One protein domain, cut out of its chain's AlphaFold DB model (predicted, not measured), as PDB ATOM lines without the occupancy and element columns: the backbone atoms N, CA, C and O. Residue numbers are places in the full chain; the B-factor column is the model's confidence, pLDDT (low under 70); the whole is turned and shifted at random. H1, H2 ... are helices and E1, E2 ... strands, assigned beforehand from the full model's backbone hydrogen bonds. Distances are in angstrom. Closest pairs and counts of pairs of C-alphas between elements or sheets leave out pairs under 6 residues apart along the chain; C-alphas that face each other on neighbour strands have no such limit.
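Overview. This is residues 154 to 213 of the 498 residues of an uncharacterized protein of Chloroflexi bacterium (UniProt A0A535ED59). The domain has little regular structure: a small antiparallel sheet, E1 - E2 - E3, with a long loop stretch, residues 189 to 213, that folds back to pair at residues 201 to 202 with E1 and at 210 to 211 with residues 154 to 155. The 60 printed residues run E1, E2, E3, H1; the named elements hold only 20, mostly strand. The whole is compact, radius of gyration of the C-alphas 10.2 A, spanning 30 by 21 by 18 A.

Along the chain. E1, residues 161 to 167, begins at C-alpha (157.892, 169.013, 146.960) and is 17.6 A long. E2, residues 170 to 175, is 15.6 A long. E3 is residues 181 to 183. H1, residues 185 to 188, ends at C-alpha (172.794, 182.578, 136.183).

Arrangement. The strands form a meander, each the antiparallel neighbour of the one before. In hairpin E1 and E2, N 162 and O 174 are 2.8 A apart, within hydrogen-bond range. In hairpin E2 and E3, so are N 181 and O 173, 2.8 A. H1 only grazes the sheet; the closest C-alphas of E2 and H1, Glu 170 and Ser 186, are 5.7 A apart. H1 is too short for an O i to N i+4 pair.

Size, cuts and confidence. The farthest C-alphas, Val 177 and Pro 190, are 30.4 A apart. The printed part has no cut, the links are tight, and no printed residue is under 70 in pLDDT.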
ATOM      1  N   THR A 154     163.381 178.481 132.711       95.94
ATOM      2  CA  THR A 154     162.383 178.069 133.696       95.94
ATOM      3  C   THR A 154     162.904 176.877 134.486       95.94
ATOM      4  O   THR A 154     163.815 176.169 134.046       95.94
ATOM      5  N   TRP A 155     162.357 176.666 135.683       96.69
ATOM      6  CA  TRP A 155     162.664 175.509 136.510       96.69
ATOM      7  C   TRP A 155     161.440 174.607 136.626       96.69
ATOM      8  O   TRP A 155     160.424 174.979 137.215       96.69
ATOM      9  N   VAL A 156     161.594 173.404 136.076       96.25
ATOM     10  CA  VAL A 156     160.693 172.270 136.268       96.25
ATOM     11  C   VAL A 156     161.401 171.273 137.195       96.25
ATOM     12  O   VAL A 156     162.462 170.753 136.827       96.25
ATOM     13  N   PRO A 157     160.889 171.034 138.414       94.88
ATOM     14  CA  PRO A 157     161.521 170.144 139.383       94.88
ATOM     15  C   PRO A 157     161.576 168.693 138.900       94.88
ATOM     16  O   PRO A 157     160.687 168.219 138.199       94.88
ATOM     17  N   THR A 158     162.598 167.954 139.331       93.75
ATOM     18  CA  THR A 158     162.740 166.507 139.067       93.75
ATOM     19  C   THR A 158     162.252 165.631 140.220       93.75
ATOM     20  O   THR A 158     162.345 164.408 140.151       93.75
ATOM     21  N   ARG A 159     161.773 166.248 141.303       93.75
ATOM     22  CA  ARG A 159     161.210 165.593 142.488       93.75
ATOM     23  C   ARG A 159     160.037 166.414 142.984       93.75
ATOM     24  O   ARG A 159     160.094 167.633 142.869       93.75
ATOM     25  N   ASP A 160     159.042 165.750 143.550       96.00
ATOM     26  CA  ASP A 160     157.902 166.398 144.195       96.00
ATOM     27  C   ASP A 160     158.350 167.165 145.443       96.00
ATOM     28  O   ASP A 160     159.340 166.809 146.103       96.00
ATOM     29  N   GLY A 161     157.605 168.209 145.784       96.69
ATOM     30  CA  GLY A 161     157.892 169.013 146.960       96.69
ATOM     31  C   GLY A 161     157.005 170.240 147.082       96.69
ATOM     32  O   GLY A 161     156.013 170.383 146.376       96.69
ATOM     33  N   GLU A 162     157.398 171.127 147.984       97.31
ATOM     34  CA  GLU A 162     156.728 172.391 148.267       97.31
ATOM     35  C   GLU A 162     157.654 173.567 147.971       97.31
ATOM     36  O   GLU A 162     158.862 173.537 148.248       97.31
ATOM     37  N   PHE A 163     157.094 174.627 147.395       97.25
ATOM     38  CA  PHE A 163     157.828 175.857 147.144       97.25
ATOM     39  C   PHE A 163     158.054 176.628 148.452       97.25
ATOM     40  O   PHE A 163     157.132 176.813 149.243       97.25
ATOM     41  N   VAL A 164     159.282 177.102 148.694       97.06
ATOM     42  CA  VAL A 164     159.613 177.857 149.915       97.06
ATOM     43  C   VAL A 164     159.708 179.349 149.616       97.06
ATOM     44  O   VAL A 164     158.894 180.121 150.114       97.06
ATOM     45  N   GLU A 165     160.703 179.766 148.834       96.69
ATOM     46  CA  GLU A 165     160.897 181.168 148.447       96.69
ATOM     47  C   GLU A 165     161.886 181.298 147.281       96.69
ATOM     48  O   GLU A 165     162.667 180.386 146.997       96.69
ATOM     49  N   VAL A 166     161.908 182.471 146.646       95.31
ATOM     50  CA  VAL A 166     163.043 182.916 145.829       95.31
ATOM     51  C   VAL A 166     163.812 183.965 146.624       95.31
ATOM     52  O   VAL A 166     163.250 184.986 147.009       95.31
ATOM     53  N   ARG A 167     165.111 183.740 146.846       94.31
ATOM     54  CA  ARG A 167     165.985 184.678 147.563       94.31
ATOM     55  C   ARG A 167     167.314 184.811 146.843       94.31
ATOM     56  O   ARG A 167     167.968 183.812 146.568       94.31
ATOM     57  N   ASN A 168     167.732 186.042 146.544       90.31
ATOM     58  CA  ASN A 168     168.979 186.328 145.817       90.31
ATOM     59  C   ASN A 168     169.109 185.522 144.508       90.31
ATOM     60  O   ASN A 168     170.163 184.948 144.231       90.31
ATOM     61  N   LYS A 169     168.019 185.442 143.729       92.56
ATOM     62  CA  LYS A 169     167.904 184.636 142.496       92.56
ATOM     63  C   LYS A 169     168.084 183.122 142.687       92.56
ATOM     64  O   LYS A 169     168.185 182.392 141.707       92.56
ATOM     65  N   GLU A 170     168.124 182.615 143.912       94.75
ATOM     66  CA  GLU A 170     168.070 181.179 144.192       94.75
ATOM     67  C   GLU A 170     166.643 180.765 144.515       94.75
ATOM     68  O   GLU A 170     165.954 181.445 145.275       94.75
ATOM     69  N   ILE A 171     166.223 179.629 143.964       96.62
ATOM     70  CA  ILE A 171     164.920 179.037 144.258       96.62
ATOM     71  C   ILE A 171     165.094 178.022 145.387       96.62
ATOM     72  O   ILE A 171     165.880 177.080 145.249       96.62
ATOM     73  N   PHE A 172     164.369 178.201 146.486       96.94
ATOM     74  CA  PHE A 172     164.347 177.297 147.632       96.94
ATOM     75  C   PHE A 172     163.063 176.467 147.625       96.94
ATOM     76  O   PHE A 172     161.971 176.985 147.388       96.94
ATOM     77  N   TYR A 173     163.199 175.174 147.905       97.19
ATOM     78  CA  TYR A 173     162.081 174.233 147.946       97.19
ATOM     79  C   TYR A 173     162.314 173.138 148.987       97.19
ATOM     80  O   TYR A 173     163.459 172.847 149.353       97.19
ATOM     81  N   LEU A 174     161.237 172.510 149.445       96.81
ATOM     82  CA  LEU A 174     161.262 171.375 150.360       96.81
ATOM     83  C   LEU A 174     160.815 170.113 149.605       96.81
ATOM     84  O   LEU A 174     159.635 169.997 149.295       96.81
ATOM     85  N   PRO A 175     161.718 169.180 149.255       94.50
ATOM     86  CA  PRO A 175     161.298 167.900 148.688       94.50
ATOM     87  C   PRO A 175     160.497 167.089 149.716       94.50
ATOM     88  O   PRO A 175     160.728 167.235 150.914       94.50
ATOM     89  N   LEU A 176     159.647 166.166 149.251       91.62
ATOM     90  CA  LEU A 176     158.871 165.275 150.140       91.62
ATOM     91  C   LEU A 176     159.743 164.479 151.129       91.62
ATOM     92  O   LEU A 176     159.289 164.112 152.208       91.62
ATOM     93  N   VAL A 177     160.998 164.203 150.757       88.75
ATOM     94  CA  VAL A 177     161.975 163.512 151.605       88.75
ATOM     95  C   VAL A 177     163.228 164.371 151.765       88.75
ATOM     96  O   VAL A 177     163.929 164.671 150.794       88.75
ATOM     97  N   GLY A 178     163.549 164.704 153.017       89.44
ATOM     98  CA  GLY A 178     164.750 165.442 153.405       89.44
ATOM     99  C   GLY A 178     164.462 166.868 153.873       89.44
ATOM    100  O   GLY A 178     163.360 167.193 154.292       89.44
ATOM    101  N   GLY A 179     165.495 167.713 153.852       93.62
ATOM    102  CA  GLY A 179     165.397 169.127 154.222       93.62
ATOM    103  C   GLY A 179     165.386 170.060 153.014       93.62
ATOM    104  O   GLY A 179     165.569 169.623 151.875       93.62
ATOM    105  N   VAL A 180     165.249 171.359 153.289       94.81
ATOM    106  CA  VAL A 180     165.233 172.426 152.279       94.81
ATOM    107  C   VAL A 180     166.429 172.309 151.332       94.81
ATOM    108  O   VAL A 180     167.588 172.185 151.743       94.81
ATOM    109  N   LYS A 181     166.136 172.363 150.037       95.81
ATOM    110  CA  LYS A 181     167.100 172.377 148.942       95.81
ATOM    111  C   LYS A 181     167.029 173.709 148.213       95.81
ATOM    112  O   LYS A 181     166.080 174.477 148.352       95.81
ATOM    113  N   LYS A 182     168.061 173.964 147.414       94.19
ATOM    114  CA  LYS A 182     168.128 175.123 146.532       94.19
ATOM    115  C   LYS A 182     168.469 174.704 145.112       94.19
ATOM    116  O   LYS A 182     169.343 173.857 144.907       94.19
ATOM    117  N   TYR A 183     167.807 175.309 144.138       94.56
ATOM    118  CA  TYR A 183     168.204 175.244 142.740       94.56
ATOM    119  C   TYR A 183     169.139 176.420 142.453       94.56
ATOM    120  O   TYR A 183     168.733 177.578 142.456       94.56
ATOM    121  N   TRP A 184     170.427 176.122 142.283       87.44
ATOM    122  CA  TRP A 184     171.484 177.135 142.211       87.44
ATOM    123  C   TRP A 184     171.702 177.692 140.800       87.44
ATOM    124  O   TRP A 184     172.231 178.792 140.658       87.44
ATOM    125  N   GLN A 185     171.295 176.962 139.755       91.75
ATOM    126  CA  GLN A 185     171.487 177.385 138.363       91.75
ATOM    127  C   GLN A 185     170.678 178.645 138.016       91.75
ATOM    128  O   GLN A 185     171.070 179.378 137.109       91.75
ATOM    129  N   SER A 186     169.611 178.952 138.766       92.19
ATOM    130  CA  SER A 186     168.835 180.189 138.605       92.19
ATOM    131  C   SER A 186     169.629 181.456 138.946       92.19
ATOM    132  O   SER A 186     169.268 182.536 138.490       92.19
ATOM    133  N   ARG A 187     170.766 181.352 139.653       91.38
ATOM    134  CA  ARG A 187     171.696 182.483 139.850       91.38
ATOM    135  C   ARG A 187     172.248 183.035 138.539       91.38
ATOM    136  O   ARG A 187     172.579 184.214 138.471       91.38
ATOM    137  N   ASN A 188     172.335 182.189 137.514       91.00
ATOM    138  CA  ASN A 188     172.794 182.578 136.183       91.00
ATOM    139  C   ASN A 188     171.689 183.263 135.368       91.00
ATOM    140  O   ASN A 188     171.920 183.623 134.216       91.00
ATOM    141  N   TRP A 189     170.479 183.400 135.918       93.69
ATOM    142  CA  TRP A 189     169.383 184.069 135.236       93.69
ATOM    143  C   TRP A 189     169.401 185.579 135.525       93.69
ATOM    144  O   TRP A 189     169.741 186.015 136.636       93.69
ATOM    145  N   PRO A 190     169.013 186.410 134.542       90.12
ATOM    146  CA  PRO A 190     168.916 187.858 134.725       90.12
ATOM    147  C   PRO A 190     167.944 188.241 135.844       90.12
ATOM    148  O   PRO A 190     168.239 189.136 136.635       90.12
ATOM    149  N   GLN A 191     166.854 187.487 135.978       94.06
ATOM    150  CA  GLN A 191     165.852 187.615 137.030       94.06
ATOM    151  C   GLN A 191     165.191 186.266 137.316       94.06
ATOM    152  O   GLN A 191     165.315 185.332 136.523       94.06
ATOM    153  N   VAL A 192     164.513 186.160 138.458       95.94
ATOM    154  CA  VAL A 192     163.791 184.949 138.859       95.94
ATOM    155  C   VAL A 192     162.476 185.359 139.501       95.94
ATOM    156  O   VAL A 192     162.475 186.032 140.531       95.94
ATOM    157  N   HIS A 193     161.380 184.919 138.900       95.75
ATOM    158  CA  HIS A 193     160.027 185.069 139.413       95.75
ATOM    159  C   HIS A 193     159.517 183.718 139.898       95.75
ATOM    160  O   HIS A 193     159.746 182.700 139.244       95.75
ATOM    161  N   ALA A 194     158.837 183.714 141.041       94.94
ATOM    162  CA  ALA A 194     158.113 182.549 141.528       94.94
ATOM    163  C   ALA A 194     156.727 182.492 140.877       94.94
ATOM    164  O   ALA A 194     156.070 183.525 140.747       94.94
ATOM    165  N   TYR A 195     156.284 181.295 140.499       94.12
ATOM    166  CA  TYR A 195     154.941 181.063 139.949       94.12
ATOM    167  C   TYR A 195     154.006 180.362 140.933       94.12
ATOM    168  O   TYR A 195     152.818 180.245 140.656       94.12
ATOM    169  N   LEU A 196     154.539 179.934 142.078       92.69
ATOM    170  CA  LEU A 196     153.799 179.302 143.163       92.69
ATOM    171  C   LEU A 196     153.891 180.148 144.435       92.69
ATOM    172  O   LEU A 196     154.884 180.848 144.666       92.69
ATOM    173  N   ALA A 197     152.867 180.058 145.278       93.25
ATOM    174  CA  ALA A 197     152.882 180.644 146.611       93.25
ATOM    175  C   ALA A 197     153.743 179.811 147.575       93.25
ATOM    176  O   ALA A 197     153.946 178.609 147.400       93.25
ATOM    177  N   ARG A 198     154.265 180.441 148.634       95.88
ATOM    178  CA  ARG A 198     155.010 179.723 149.680       95.88
ATOM    179  C   ARG A 198     154.131 178.638 150.313       95.88
ATOM    180  O   ARG A 198     153.027 178.930 150.760       95.88
ATOM    181  N   GLY A 199     154.669 177.426 150.408       95.50
ATOM    182  CA  GLY A 199     153.980 176.232 150.904       95.50
ATOM    183  C   GLY A 199     153.126 175.523 149.851       95.50
ATOM    184  O   GLY A 199     152.560 174.475 150.142       95.50
ATOM    185  N   GLU A 200     153.021 176.055 148.632       95.75
ATOM    186  CA  GLU A 200     152.291 175.390 147.558       95.75
ATOM    187  C   GLU A 200     153.079 174.181 147.038       95.75
ATOM    188  O   GLU A 200     154.280 174.263 146.751       95.75
ATOM    189  N   ALA A 201     152.390 173.044 146.941       95.75
ATOM    190  CA  ALA A 201     152.949 171.793 146.450       95.75
ATOM    191  C   ALA A 201     153.081 171.785 144.921       95.75
ATOM    192  O   ALA A 201     152.245 172.323 144.197       95.75
ATOM    193  N   PHE A 202     154.110 171.103 144.427       94.75
ATOM    194  CA  PHE A 202     154.363 170.889 143.008       94.75
ATOM    195  C   PHE A 202     154.712 169.431 142.709       94.75
ATOM    196  O   PHE A 202     155.226 168.699 143.562       94.75
ATOM    197  N   ARG A 203     154.474 169.027 141.458       94.69
ATOM    198  CA  ARG A 203     154.793 167.688 140.951       94.69
ATOM    199  C   ARG A 203     155.998 167.724 140.019       94.69
ATOM    200  O   ARG A 203     156.139 168.617 139.179       94.69
ATOM    201  N   ALA A 204     156.865 166.730 140.158       93.19
ATOM    202  CA  ALA A 204     158.040 166.539 139.328       93.19
ATOM    203  C   ALA A 204     157.653 166.428 137.849       93.19
ATOM    204  O   ALA A 204     156.767 165.661 137.480       93.19
ATOM    205  N   GLY A 205     158.331 167.182 136.985       93.12
ATOM    206  CA  GLY A 205     158.096 167.168 135.539       93.12
ATOM    207  C   GLY A 205     156.807 167.857 135.068       93.12
ATOM    208  O   GLY A 205     156.727 168.190 133.889       93.12
ATOM    209  N   ASP A 206     155.844 168.106 135.960       92.44
ATOM    210  CA  ASP A 206     154.505 168.624 135.637       92.44
ATOM    211  C   ASP A 206     154.290 170.090 136.012       92.44
ATOM    212  O   ASP A 206     153.306 170.690 135.589       92.44
ATOM    213  N   SER A 207     155.168 170.669 136.830       93.50
ATOM    214  CA  SER A 207     154.991 172.022 137.354       93.50
ATOM    215  C   SER A 207     156.159 172.923 136.977       93.50
ATOM    216  O   SER A 207     157.317 172.605 137.250       93.50
ATOM    217  N   ILE A 208     155.857 174.088 136.402       95.00
ATOM    218  CA  ILE A 208     156.832 175.173 136.258       95.00
ATOM    219  C   ILE A 208     156.776 176.015 137.529       95.00
ATOM    220  O   ILE A 208     155.797 176.713 137.770       95.00
ATOM    221  N   VAL A 209     157.821 175.946 138.353       95.12
ATOM    222  CA  VAL A 209     157.809 176.569 139.690       95.12
ATOM    223  C   VAL A 209     158.314 178.011 139.663       95.12
ATOM    224  O   VAL A 209     157.868 178.851 140.444       95.12
ATOM    225  N   ALA A 210     159.261 178.305 138.776       95.81
ATOM    226  CA  ALA A 210     159.853 179.630 138.643       95.81
ATOM    227  C   ALA A 210     160.501 179.817 137.268       95.81
ATOM    228  O   ALA A 210     160.831 178.843 136.584       95.81
ATOM    229  N   GLY A 211     160.728 181.068 136.874       96.38
ATOM    230  CA  GLY A 211     161.298 181.407 135.572       96.38
ATOM    231  C   GLY A 211     161.653 182.878 135.424       96.38
ATOM    232  O   GLY A 211     161.584 183.651 136.379       96.38
ATOM    233  N   VAL A 212     162.067 183.262 134.217       96.56
ATOM    234  CA  VAL A 212     162.443 184.652 133.904       96.56
ATOM    235  C   VAL A 212     161.259 185.537 133.527       96.56
ATOM    236  O   VAL A 212     161.393 186.757 133.592       96.56
ATOM    237  N   MET A 213     160.111 184.971 133.145       95.62
ATOM    238  CA  MET A 213     158.932 185.759 132.782       95.62
ATOM    239  C   MET A 213     158.274 186.327 134.037       95.62
ATOM    240  O   MET A 213     158.158 185.587 135.021       95.62
TER     241      MET A 213